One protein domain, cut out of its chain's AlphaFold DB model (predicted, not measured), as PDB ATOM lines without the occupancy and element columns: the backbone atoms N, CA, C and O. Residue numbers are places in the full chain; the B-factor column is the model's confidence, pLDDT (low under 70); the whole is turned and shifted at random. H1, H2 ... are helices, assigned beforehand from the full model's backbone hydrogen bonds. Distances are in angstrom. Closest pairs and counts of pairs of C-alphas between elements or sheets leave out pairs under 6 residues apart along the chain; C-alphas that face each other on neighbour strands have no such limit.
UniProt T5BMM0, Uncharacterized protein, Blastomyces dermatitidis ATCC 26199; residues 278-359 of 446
ATOM      1  N   GLU A 278      18.707   7.177 -13.861       59.72
ATOM      2  CA  GLU A 278      17.479   7.571 -13.144       59.72
ATOM      3  C   GLU A 278      17.716   7.801 -11.639       59.72
ATOM      4  O   GLU A 278      17.120   8.701 -11.035       59.72
ATOM      5  N   PHE A 279      18.627   7.030 -11.033       62.69
ATOM      6  CA  PHE A 279      19.092   7.261  -9.660       62.69
ATOM      7  C   PHE A 279      19.868   8.579  -9.545       62.69
ATOM      8  O   PHE A 279      19.655   9.345  -8.603       62.69
ATOM      9  N   ASP A 280      20.695   8.899 -10.536       73.44
ATOM     10  CA  ASP A 280      21.471  10.138 -10.557       73.44
ATOM     11  C   ASP A 280      20.554  11.369 -10.663       73.44
ATOM     12  O   ASP A 280      20.812  12.400 -10.041       73.44
ATOM     13  N   VAL A 281      19.410  11.248 -11.350       72.69
ATOM     14  CA  VAL A 281      18.357  12.281 -11.377       72.69
ATOM     15  C   VAL A 281      17.685  12.456 -10.006       72.69
ATOM     16  O   VAL A 281      17.312  13.576  -9.639       72.69
ATOM     17  N   LEU A 282      17.567  11.393  -9.204       73.06
ATOM     18  CA  LEU A 282      17.087  11.478  -7.818       73.06
ATOM     19  C   LEU A 282      18.104  12.197  -6.912       73.06
ATOM     20  O   LEU A 282      17.723  13.051  -6.101       73.06
ATOM     21  N   VAL A 283      19.394  11.886  -7.074       78.06
ATOM     22  CA  VAL A 283      20.504  12.564  -6.383       78.06
ATOM     23  C   VAL A 283      20.524  14.051  -6.751       78.06
ATOM     24  O   VAL A 283      20.488  14.904  -5.863       78.06
ATOM     25  N   LEU A 284      20.465  14.376  -8.045       84.06
ATOM     26  CA  LEU A 284      20.360  15.742  -8.572       84.06
ATOM     27  C   LEU A 284      19.147  16.486  -7.993       84.06
ATOM     28  O   LEU A 284      19.271  17.618  -7.520       84.06
ATOM     29  N   GLY A 285      17.977  15.843  -7.982       81.06
ATOM     30  CA  GLY A 285      16.753  16.412  -7.421       81.06
ATOM     31  C   GLY A 285      16.867  16.724  -5.927       81.06
ATOM     32  O   GLY A 285      16.290  17.708  -5.464       81.06
ATOM     33  N   THR A 286      17.647  15.935  -5.188       80.38
ATOM     34  CA  THR A 286      17.919  16.161  -3.763       80.38
ATOM     35  C   THR A 286      18.856  17.348  -3.544       80.38
ATOM     36  O   THR A 286      18.571  18.199  -2.703       80.38
ATOM     37  N   ILE A 287      19.925  17.458  -4.339       82.50
ATOM     38  CA  ILE A 287      20.869  18.588  -4.285       82.50
ATOM     39  C   ILE A 287      20.135  19.906  -4.553       82.50
ATOM     40  O   ILE A 287      20.235  20.849  -3.771       82.50
ATOM     41  N   ILE A 288      19.335  19.952  -5.621       83.56
ATOM     42  CA  ILE A 288      18.578  21.152  -6.002       83.56
ATOM     43  C   ILE A 288      17.506  21.486  -4.959       83.56
ATOM     44  O   ILE A 288      17.230  22.658  -4.710       83.56
ATOM     45  N   ALA A 289      16.894  20.484  -4.320       79.19
ATOM     46  CA  ALA A 289      15.948  20.726  -3.232       79.19
ATOM     47  C   ALA A 289      16.604  21.443  -2.038       79.19
ATOM     48  O   ALA A 289      15.972  22.317  -1.443       79.19
ATOM     49  N   GLY A 290      17.876  21.144  -1.753       77.19
ATOM     50  CA  GLY A 290      18.682  21.836  -0.743       77.19
ATOM     51  C   GLY A 290      18.953  23.314  -1.055       77.19
ATOM     52  O   GLY A 290      19.301  24.078  -0.162       77.19
ATOM     53  N   TRP A 291      18.737  23.774  -2.294       81.94
ATOM     54  CA  TRP A 291      18.966  25.173  -2.683       81.94
ATOM     55  C   TRP A 291      17.796  26.115  -2.358       81.94
ATOM     56  O   TRP A 291      17.834  27.303  -2.692       81.94
ATOM     57  N   GLY A 292      16.729  25.610  -1.732       75.62
ATOM     58  CA  GLY A 292      15.599  26.424  -1.291       75.62
ATOM     59  C   GLY A 292      14.927  27.180  -2.442       75.62
ATOM     60  O   GLY A 292      14.466  26.582  -3.417       75.62
ATOM     61  N   ALA A 293      14.840  28.513  -2.339       71.19
ATOM     62  CA  ALA A 293      14.221  29.347  -3.373       71.19
ATOM     63  C   ALA A 293      14.926  29.245  -4.736       71.19
ATOM     64  O   ALA A 293      14.241  29.171  -5.757       71.19
ATOM     65  N   GLY A 294      16.261  29.138  -4.738       67.38
ATOM     66  CA  GLY A 294      17.067  28.977  -5.952       67.38
ATOM     67  C   GLY A 294      16.860  27.632  -6.658       67.38
ATOM     68  O   GLY A 294      17.103  27.520  -7.853       67.38
ATOM     69  N   GLY A 295      16.338  26.621  -5.954       70.69
ATOM     70  CA  GLY A 295      16.054  25.292  -6.504       70.69
ATOM     71  C   GLY A 295      14.625  25.077  -7.018       70.69
ATOM     72  O   GLY A 295      14.298  23.988  -7.501       70.69
ATOM     73  N   ARG A 296      13.734  26.078  -6.904       74.75
ATOM     74  CA  ARG A 296      12.323  25.939  -7.330       74.75
ATOM     75  C   ARG A 296      12.203  25.794  -8.842       74.75
ATOM     76  O   ARG A 296      11.439  24.949  -9.319       74.75
ATOM     77  N   ASN A 297      12.974  26.580  -9.590       82.00
ATOM     78  CA  ASN A 297      13.060  26.432 -11.034       82.00
ATOM     79  C   ASN A 297      14.043  25.306 -11.363       82.00
ATOM     80  O   ASN A 297      15.254  25.493 -11.402       82.00
ATOM     81  N   SER A 298      13.494  24.112 -11.582       76.94
ATOM     82  CA  SER A 298      14.301  22.902 -11.786       76.94
ATOM     83  C   SER A 298      15.102  22.965 -13.086       76.94
ATOM     84  O   SER A 298      16.139  22.331 -13.180       76.94
ATOM     85  N   VAL A 299      14.651  23.741 -14.077       81.81
ATOM     86  CA  VAL A 299      15.360  23.891 -15.353       81.81
ATOM     87  C   VAL A 299      16.593  24.773 -15.178       81.81
ATOM     88  O   VAL A 299      17.681  24.375 -15.583       81.81
ATOM     89  N   GLU A 300      16.449  25.927 -14.525       83.50
ATOM     90  CA  GLU A 300      17.580  26.836 -14.281       83.50
ATOM     91  C   GLU A 300      18.596  26.245 -13.303       83.50
ATOM     92  O   GLU A 300      19.800  26.336 -13.523       83.50
ATOM     93  N   ALA A 301      18.124  25.541 -12.272       85.19
ATOM     94  CA  ALA A 301      19.007  24.854 -11.336       85.19
ATOM     95  C   ALA A 301      19.877  23.792 -12.034       85.19
ATOM     96  O   ALA A 301      21.072  23.682 -11.775       85.19
ATOM     97  N   VAL A 302      19.290  23.046 -12.969       88.00
ATOM     98  CA  VAL A 302      19.991  22.026 -13.757       88.00
ATOM     99  C   VAL A 302      20.958  22.651 -14.763       88.00
ATOM    100  O   VAL A 302      22.078  22.166 -14.911       88.00
ATOM    101  N   ARG A 303      20.591  23.777 -15.393       88.38
ATOM    102  CA  ARG A 303      21.526  24.559 -16.220       88.38
ATOM    103  C   ARG A 303      22.731  25.031 -15.413       88.38
ATOM    104  O   ARG A 303      23.849  24.928 -15.903       88.38
ATOM    105  N   MET A 304      22.522  25.484 -14.179       86.50
ATOM    106  CA  MET A 304      23.603  25.933 -13.305       86.50
ATOM    107  C   MET A 304      24.588  24.804 -12.966       86.50
ATOM    108  O   MET A 304      25.796  25.018 -13.015       86.50
ATOM    109  N   VAL A 305      24.100  23.579 -12.719       88.19
ATOM    110  CA  VAL A 305      24.959  22.387 -12.553       88.19
ATOM    111  C   VAL A 305      25.807  22.127 -13.802       88.19
ATOM    112  O   VAL A 305      27.007  21.887 -13.684       88.19
ATOM    113  N   ILE A 306      25.208  22.195 -14.996       89.38
ATOM    114  CA  ILE A 306      25.921  21.985 -16.268       89.38
ATOM    115  C   ILE A 306      26.992  23.063 -16.471       89.38
ATOM    116  O   ILE A 306      28.109  22.759 -16.887       89.38
ATOM    117  N   THR A 307      26.676  24.324 -16.173       88.38
ATOM    118  CA  THR A 307      27.637  25.430 -16.265       88.38
ATOM    119  C   THR A 307      28.792  25.237 -15.286       88.38
ATOM    120  O   THR A 307      29.950  25.338 -15.685       88.38
ATOM    121  N   LEU A 308      28.497  24.877 -14.034       85.44
ATOM    122  CA  LEU A 308      29.511  24.601 -13.016       85.44
ATOM    123  C   LEU A 308      30.441  23.455 -13.439       85.44
ATOM    124  O   LEU A 308      31.657  23.575 -13.328       85.44
ATOM    125  N   HIS A 309      29.883  22.368 -13.979       87.62
ATOM    126  CA  HIS A 309      30.650  21.234 -14.505       87.62
ATOM    127  C   HIS A 309      31.641  21.654 -15.594       87.62
ATOM    128  O   HIS A 309      32.822  21.315 -15.505       87.62
ATOM    129  N   LYS A 310      31.193  22.466 -16.560       85.44
ATOM    130  CA  LYS A 310      32.039  22.980 -17.649       85.44
ATOM    131  C   LYS A 310      33.187  23.851 -17.146       85.44
ATOM    132  O   LYS A 310      34.299  23.731 -17.647       85.44
ATOM    133  N   VAL A 311      32.927  24.715 -16.163       80.06
ATOM    134  CA  VAL A 311      33.945  25.616 -15.598       80.06
ATOM    135  C   VAL A 311      34.975  24.836 -14.769       80.06
ATOM    136  O   VAL A 311      36.176  25.079 -14.876       80.06
ATOM    137  N   VAL A 312      34.530  23.854 -13.977       78.19
ATOM    138  CA  VAL A 312      35.391  23.091 -13.054       78.19
ATOM    139  C   VAL A 312      36.230  22.016 -13.763       78.19
ATOM    140  O   VAL A 312      37.304  21.661 -13.271       78.19
ATOM    141  N   GLN A 313      35.811  21.528 -14.940       69.31
ATOM    142  CA  GLN A 313      36.587  20.561 -15.739       69.31
ATOM    143  C   GLN A 313      38.028  21.001 -16.040       69.31
ATOM    144  O   GLN A 313      38.893  20.148 -16.232       69.31
ATOM    145  N   ALA A 314      38.322  22.301 -15.996       63.34
ATOM    146  CA  ALA A 314      39.650  22.836 -16.271       63.34
ATOM    147  C   ALA A 314      40.667  22.722 -15.106       63.34
ATOM    148  O   ALA A 314      41.856  22.909 -15.347       63.34
ATOM    149  N   GLN A 315      40.251  22.452 -13.856       58.84
ATOM    150  CA  GLN A 315      41.043  22.828 -12.657       58.84
ATOM    151  C   GLN A 315      41.152  21.751 -11.547       58.84
ATOM    152  O   GLN A 315      41.358  22.089 -10.386       58.84
ATOM    153  N   ARG A 316      41.126  20.449 -11.895       58.69
ATOM    154  CA  ARG A 316      41.157  19.267 -10.983       58.69
ATOM    155  C   ARG A 316      39.757  18.872 -10.505       58.69
ATOM    156  O   ARG A 316      39.060  19.598  -9.807       58.69
ATOM    157  N   TYR A 317      39.348  17.685 -10.936       63.25
ATOM    158  CA  TYR A 317      37.945  17.389 -11.180       63.25
ATOM    159  C   TYR A 317      37.300  16.494 -10.100       63.25
ATOM    160  O   TYR A 317      37.771  15.370  -9.882       63.25
ATOM    161  N   PRO A 318      36.212  16.930  -9.437       71.69
ATOM    162  CA  PRO A 318      35.474  16.078  -8.515       71.69
ATOM    163  C   PRO A 318      34.564  15.097  -9.269       71.69
ATOM    164  O   PRO A 318      33.550  15.495  -9.833       71.69
ATOM    165  N   LYS A 319      34.864  13.792  -9.198       75.50
ATOM    166  CA  LYS A 319      34.086  12.717  -9.859       75.50
ATOM    167  C   LYS A 319      32.584  12.727  -9.546       75.50
ATOM    168  O   LYS A 319      31.792  12.269 -10.358       75.50
ATOM    169  N   TRP A 320      32.179  13.236  -8.382       77.94
ATOM    170  CA  TRP A 320      30.761  13.336  -8.027       77.94
ATOM    171  C   TRP A 320      30.005  14.342  -8.908       77.94
ATOM    172  O   TRP A 320      28.808  14.181  -9.121       77.94
ATOM    173  N   LEU A 321      30.689  15.357  -9.449       82.50
ATOM    174  CA  LEU A 321      30.074  16.362 -10.313       82.50
ATOM    175  C   LEU A 321      29.742  15.786 -11.698       82.50
ATOM    176  O   LEU A 321      28.808  16.275 -12.325       82.50
ATOM    177  N   ASP A 322      30.424  14.724 -12.148       80.44
ATOM    178  CA  ASP A 322      30.166  14.073 -13.448       80.44
ATOM    179  C   ASP A 322      28.814  13.374 -13.411       80.44
ATOM    180  O   ASP A 322      28.020  13.480 -14.340       80.44
ATOM    181  N   ILE A 323      28.542  12.708 -12.291       78.50
ATOM    182  CA  ILE A 323      27.301  11.983 -12.016       78.50
ATOM    183  C   ILE A 323      26.116  12.958 -12.075       78.50
ATOM    184  O   ILE A 323      25.149  12.769 -12.813       78.50
ATOM    185  N   VAL A 324      26.230  14.074 -11.352       85.00
ATOM    186  CA  VAL A 324      25.158  15.071 -11.242       85.00
ATOM    187  C   VAL A 324      24.998  15.873 -12.543       85.00
ATOM    188  O   VAL A 324      23.875  16.207 -12.921       85.00
ATOM    189  N   ALA A 325      26.089  16.146 -13.266       86.94
ATOM    190  CA  ALA A 325      26.051  16.813 -14.567       86.94
ATOM    191  C   ALA A 325      25.492  15.916 -15.681       86.94
ATOM    192  O   ALA A 325      24.729  16.394 -16.517       86.94
ATOM    193  N   SER A 326      25.804  14.620 -15.668       83.62
ATOM    194  CA  SER A 326      25.233  13.633 -16.591       83.62
ATOM    195  C   SER A 326      23.709  13.558 -16.440       83.62
ATOM    196  O   SER A 326      22.972  13.726 -17.414       83.62
ATOM    197  N   ALA A 327      23.217  13.450 -15.199       84.44
ATOM    198  CA  ALA A 327      21.786  13.509 -14.896       84.44
ATOM    199  C   ALA A 327      21.140  14.841 -15.309       84.44
ATOM    200  O   ALA A 327      19.993  14.885 -15.762       84.44
ATOM    201  N   ALA A 328      21.879  15.942 -15.162       89.38
ATOM    202  CA  ALA A 328      21.424  17.260 -15.564       89.38
ATOM    203  C   ALA A 328      21.256  17.368 -17.090       89.38
ATOM    204  O   ALA A 328      20.216  17.836 -17.561       89.38
ATOM    205  N   CYS A 329      22.236  16.885 -17.859       88.00
ATOM    206  CA  CYS A 329      22.162  16.802 -19.318       88.00
ATOM    207  C   CYS A 329      20.991  15.922 -19.765       88.00
ATOM    208  O   CYS A 329      20.182  16.364 -20.579       88.00
ATOM    209  N   MET A 330      20.824  14.750 -19.147       82.69
ATOM    210  CA  MET A 330      19.711  13.838 -19.421       82.69
ATOM    211  C   MET A 330      18.348  14.524 -19.254       82.69
ATOM    212  O   MET A 330      17.490  14.438 -20.130       82.69
ATOM    213  N   LEU A 331      18.143  15.290 -18.175       82.50
ATOM    214  CA  LEU A 331      16.895  16.033 -17.978       82.50
ATOM    215  C   LEU A 331      16.681  17.136 -19.029       82.50
ATOM    216  O   LEU A 331      15.542  17.419 -19.414       82.50
ATOM    217  N   VAL A 332      17.747  17.816 -19.455       88.06
ATOM    218  CA  VAL A 332      17.662  18.883 -20.463       88.06
ATOM    219  C   VAL A 332      17.329  18.308 -21.840       88.06
ATOM    220  O   VAL A 332      16.499  18.886 -22.543       88.06
ATOM    221  N   GLU A 333      17.926  17.174 -22.193       84.69
ATOM    222  CA  GLU A 333      17.782  16.517 -23.494       84.69
ATOM    223  C   GLU A 333      16.480  15.711 -23.624       84.69
ATOM    224  O   GLU A 333      15.917  15.638 -24.722       84.69
ATOM    225  N   ALA A 334      15.953  15.182 -22.514       78.44
ATOM    226  CA  ALA A 334      14.732  14.382 -22.489       78.44
ATOM    227  C   ALA A 334      13.498  15.145 -23.008       78.44
ATOM    228  O   ALA A 334      13.229  16.305 -22.647       78.44
ATOM    229  N   LYS A 335      12.676  14.443 -23.803       79.25
ATOM    230  CA  LYS A 335      11.438  14.952 -24.425       79.25
ATOM    231  C   LYS A 335      10.244  14.041 -24.126       79.25
ATOM    232  O   LYS A 335      10.393  12.882 -23.761       79.25
ATOM    233  N   GLY A 336       9.031  14.574 -24.286       73.06
ATOM    234  CA  GLY A 336       7.797  13.786 -24.197       73.06
ATOM    235  C   GLY A 336       7.621  13.054 -22.858       73.06
ATOM    236  O   GLY A 336       7.661  13.670 -21.792       73.06
ATOM    237  N   VAL A 337       7.389  11.741 -22.927       57.50
ATOM    238  CA  VAL A 337       7.079  10.883 -21.769       57.50
ATOM    239  C   VAL A 337       8.272  10.753 -20.820       57.50
ATOM    240  O   VAL A 337       8.095  10.854 -19.608       57.50
ATOM    241  N   GLU A 338       9.480  10.612 -21.360       60.75
ATOM    242  CA  GLU A 338      10.727  10.490 -20.600       60.75
ATOM    243  C   GLU A 338      10.951  11.715 -19.702       60.75
ATOM    244  O   GLU A 338      11.096  11.601 -18.485       60.75
ATOM    245  N   ARG A 339      10.812  12.921 -20.269       75.81
ATOM    246  CA  ARG A 339      10.897  14.179 -19.510       75.81
ATOM    247  C   ARG A 339       9.889  14.230 -18.359       75.81
ATOM    248  O   ARG A 339      10.204  14.714 -17.272       75.81
ATOM    249  N   ALA A 340       8.670  13.744 -18.587       64.88
ATOM    250  CA  ALA A 340       7.628  13.722 -17.565       64.88
ATOM    251  C   ALA A 340       7.956  12.753 -16.416       64.88
ATOM    252  O   ALA A 340       7.595  13.028 -15.270       64.88
ATOM    253  N   VAL A 341       8.647  11.645 -16.698       64.25
ATOM    254  CA  VAL A 341       9.134  10.699 -15.682       64.25
ATOM    255  C   VAL A 341      10.263  11.325 -14.862       64.25
ATOM    256  O   VAL A 341      10.157  11.381 -13.636       64.25
ATOM    257  N   LEU A 342      11.273  11.910 -15.507       68.25
ATOM    258  CA  LEU A 342      12.405  12.538 -14.815       68.25
ATOM    259  C   LEU A 342      11.971  13.715 -13.920       68.25
ATOM    260  O   LEU A 342      12.409  13.847 -12.777       68.25
ATOM    261  N   LEU A 343      11.020  14.536 -14.379       73.44
ATOM    262  CA  LEU A 343      10.446  15.609 -13.558       73.44
ATOM    263  C   LEU A 343       9.648  15.078 -12.357       73.44
ATOM    264  O   LEU A 343       9.613  15.723 -11.304       73.44
ATOM    265  N   LYS A 344       9.000  13.910 -12.473       67.38
ATOM    266  CA  LYS A 344       8.347  13.259 -11.326       67.38
ATOM    267  C   LYS A 344       9.378  12.789 -10.302       67.38
ATOM    268  O   LYS A 344       9.135  12.980  -9.111       67.38
ATOM    269  N   LEU A 345      10.518  12.256 -10.742       65.88
ATOM    270  CA  LEU A 345      11.618  11.856  -9.857       65.88
ATOM    271  C   LEU A 345      12.203  13.054  -9.098       65.88
ATOM    272  O   LEU A 345      12.339  12.991  -7.879       65.88
ATOM    273  N   ILE A 346      12.423  14.191  -9.767       75.19
ATOM    274  CA  ILE A 346      12.881  15.428  -9.105       75.19
ATOM    275  C   ILE A 346      11.872  15.918  -8.063       75.19
ATOM    276  O   ILE A 346      12.241  16.296  -6.951       75.19
ATOM    277  N   ASN A 347      10.576  15.897  -8.385       70.62
ATOM    278  CA  ASN A 347       9.543  16.296  -7.430       70.62
ATOM    279  C   ASN A 347       9.426  15.322  -6.250       70.62
ATOM    280  O   ASN A 347       9.107  15.744  -5.136       70.62
ATOM    281  N   LEU A 348       9.688  14.034  -6.472       65.06
ATOM    282  CA  LEU A 348       9.746  13.029  -5.418       65.06
ATOM    283  C   LEU A 348      10.944  13.281  -4.492       65.06
ATOM    284  O   LEU A 348      10.752  13.355  -3.277       65.06
ATOM    285  N   ALA A 349      12.133  13.498  -5.061       68.06
ATOM    286  CA  ALA A 349      13.345  13.864  -4.331       68.06
ATOM    287  C   ALA A 349      13.144  15.146  -3.513       68.06
ATOM    288  O   ALA A 349      13.461  15.185  -2.333       68.06
ATOM    289  N   ARG A 350      12.494  16.171  -4.068       73.12
ATOM    290  CA  ARG A 350      12.199  17.408  -3.328       73.12
ATOM    291  C   ARG A 350      11.281  17.195  -2.122       73.12
ATOM    292  O   ARG A 350      11.437  17.863  -1.108       73.12
ATOM    293  N   ARG A 351      10.306  16.290  -2.230       66.94
ATOM    294  CA  ARG A 351       9.334  16.021  -1.156       66.94
ATOM    295  C   ARG A 351       9.870  15.089  -0.074       66.94
ATOM    296  O   ARG A 351       9.352  15.121   1.036       66.94
ATOM    297  N   ARG A 352      10.808  14.203  -0.419       60.69
ATOM    298  CA  ARG A 352      11.213  13.073   0.439       60.69
ATOM    299  C   ARG A 352      12.723  12.921   0.630       60.69
ATOM    300  O   ARG A 352      13.137  12.086   1.419       60.69
ATOM    301  N   GLY A 353      13.531  13.704  -0.075       64.00
ATOM    302  CA  GLY A 353      14.992  13.608  -0.106       64.00
ATOM    303  C   GLY A 353      15.713  14.550   0.858       64.00
ATOM    304  O   GLY A 353      16.936  14.596   0.845       64.00
ATOM    305  N   SER A 354      15.000  15.284   1.720       63.16
ATOM    306  CA  SER A 354      15.605  16.264   2.642       63.16
ATOM    307  C   SER A 354      16.670  15.676   3.574       63.16
ATOM    308  O   SER A 354      17.527  16.407   4.046       63.16
ATOM    309  N   SER A 355      16.640  14.369   3.831       62.00
ATOM    310  CA  SER A 355      17.637  13.649   4.632       62.00
ATOM    311  C   SER A 355      18.384  12.572   3.835       62.00
ATOM    312  O   SER A 355      18.952  11.658   4.424       62.00
ATOM    313  N   PHE A 356      18.314  12.604   2.500       67.31
ATOM    314  CA  PHE A 356      18.796  11.506   1.658       67.31
ATOM    315  C   PHE A 356      20.317  11.518   1.455       67.31
ATOM    316  O   PHE A 356      20.927  10.456   1.463       67.31
ATOM    317  N   LEU A 357      20.937  12.696   1.308       66.44
ATOM    318  CA  LEU A 357      22.398  12.820   1.151       66.44
ATOM    319  C   LEU A 357      23.123  13.067   2.476       66.44
ATOM    320  O   LEU A 357      24.214  12.552   2.696       66.44
ATOM    321  N   CYS A 358      22.523  13.869   3.350       68.06
ATOM    322  CA  CYS A 358      23.019  14.164   4.688       68.06
ATOM    323  C   CYS A 358      21.861  14.663   5.566       68.06
ATOM    324  O   CYS A 358      20.765  14.937   5.063       68.06
ATOM    325  N   ASP A 359      22.093  14.741   6.880       72.81
ATOM    326  CA  ASP A 359      21.134  15.328   7.823       72.81
ATOM    327  C   ASP A 359      20.752  16.754   7.383       72.81
ATOM    328  O   ASP A 359      21.656  17.494   6.993       72.81
TER     329      ASP A 359
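This is residues 278 to 359 of the 446 residues of an uncharacterized protein of Blastomyces dermatitidis ATCC 26199 (UniProt T5BMM0). H1 forms the middle, with the long helix H5 packed on it and H4 crossing it. H4 and H3 make a spread hairpin, and tiny H2 sits at one end of H1. The printed part has 82 residues, with five named helices, H1 to H5 in order along the chain, that hold 63 of them, and no named strand; the class is all helix, and the whole is compact, with a radius of gyration of the C-alphas of 12.2 A and spans of 34 by 34 by 22 A.

H1, residues 278 to 289, is the hub. H2, residues 292 to 295, only just touches it, only at the corner, with 3 pairs of C-alphas within 8 A; the closest, Ile 288 and Gly 295, are 4.9 A apart. H3, residues 298 to 312, and H4, residues 319 to 333, form a hairpin; their closest C-alphas, Val 302 and Ala 328, are 5.3 A apart. H5, residues 336 to 352, touches H1 at a steep tilt of 52 degrees, closest C-alphas Gly 285 and Ile 346, 4.3 A. Each O i to N i+4 pair is within hydrogen-bond range in H1, H3 and H5, and 10 of 11 in H4.

C-alpha 278 is at (17.479, 7.571, -13.144), C-alpha 352 at (11.213, 13.073, 0.439). H5 is 24.9 A long.

The printed part has no cut. Of its residues, 25 are under pLDDT 70.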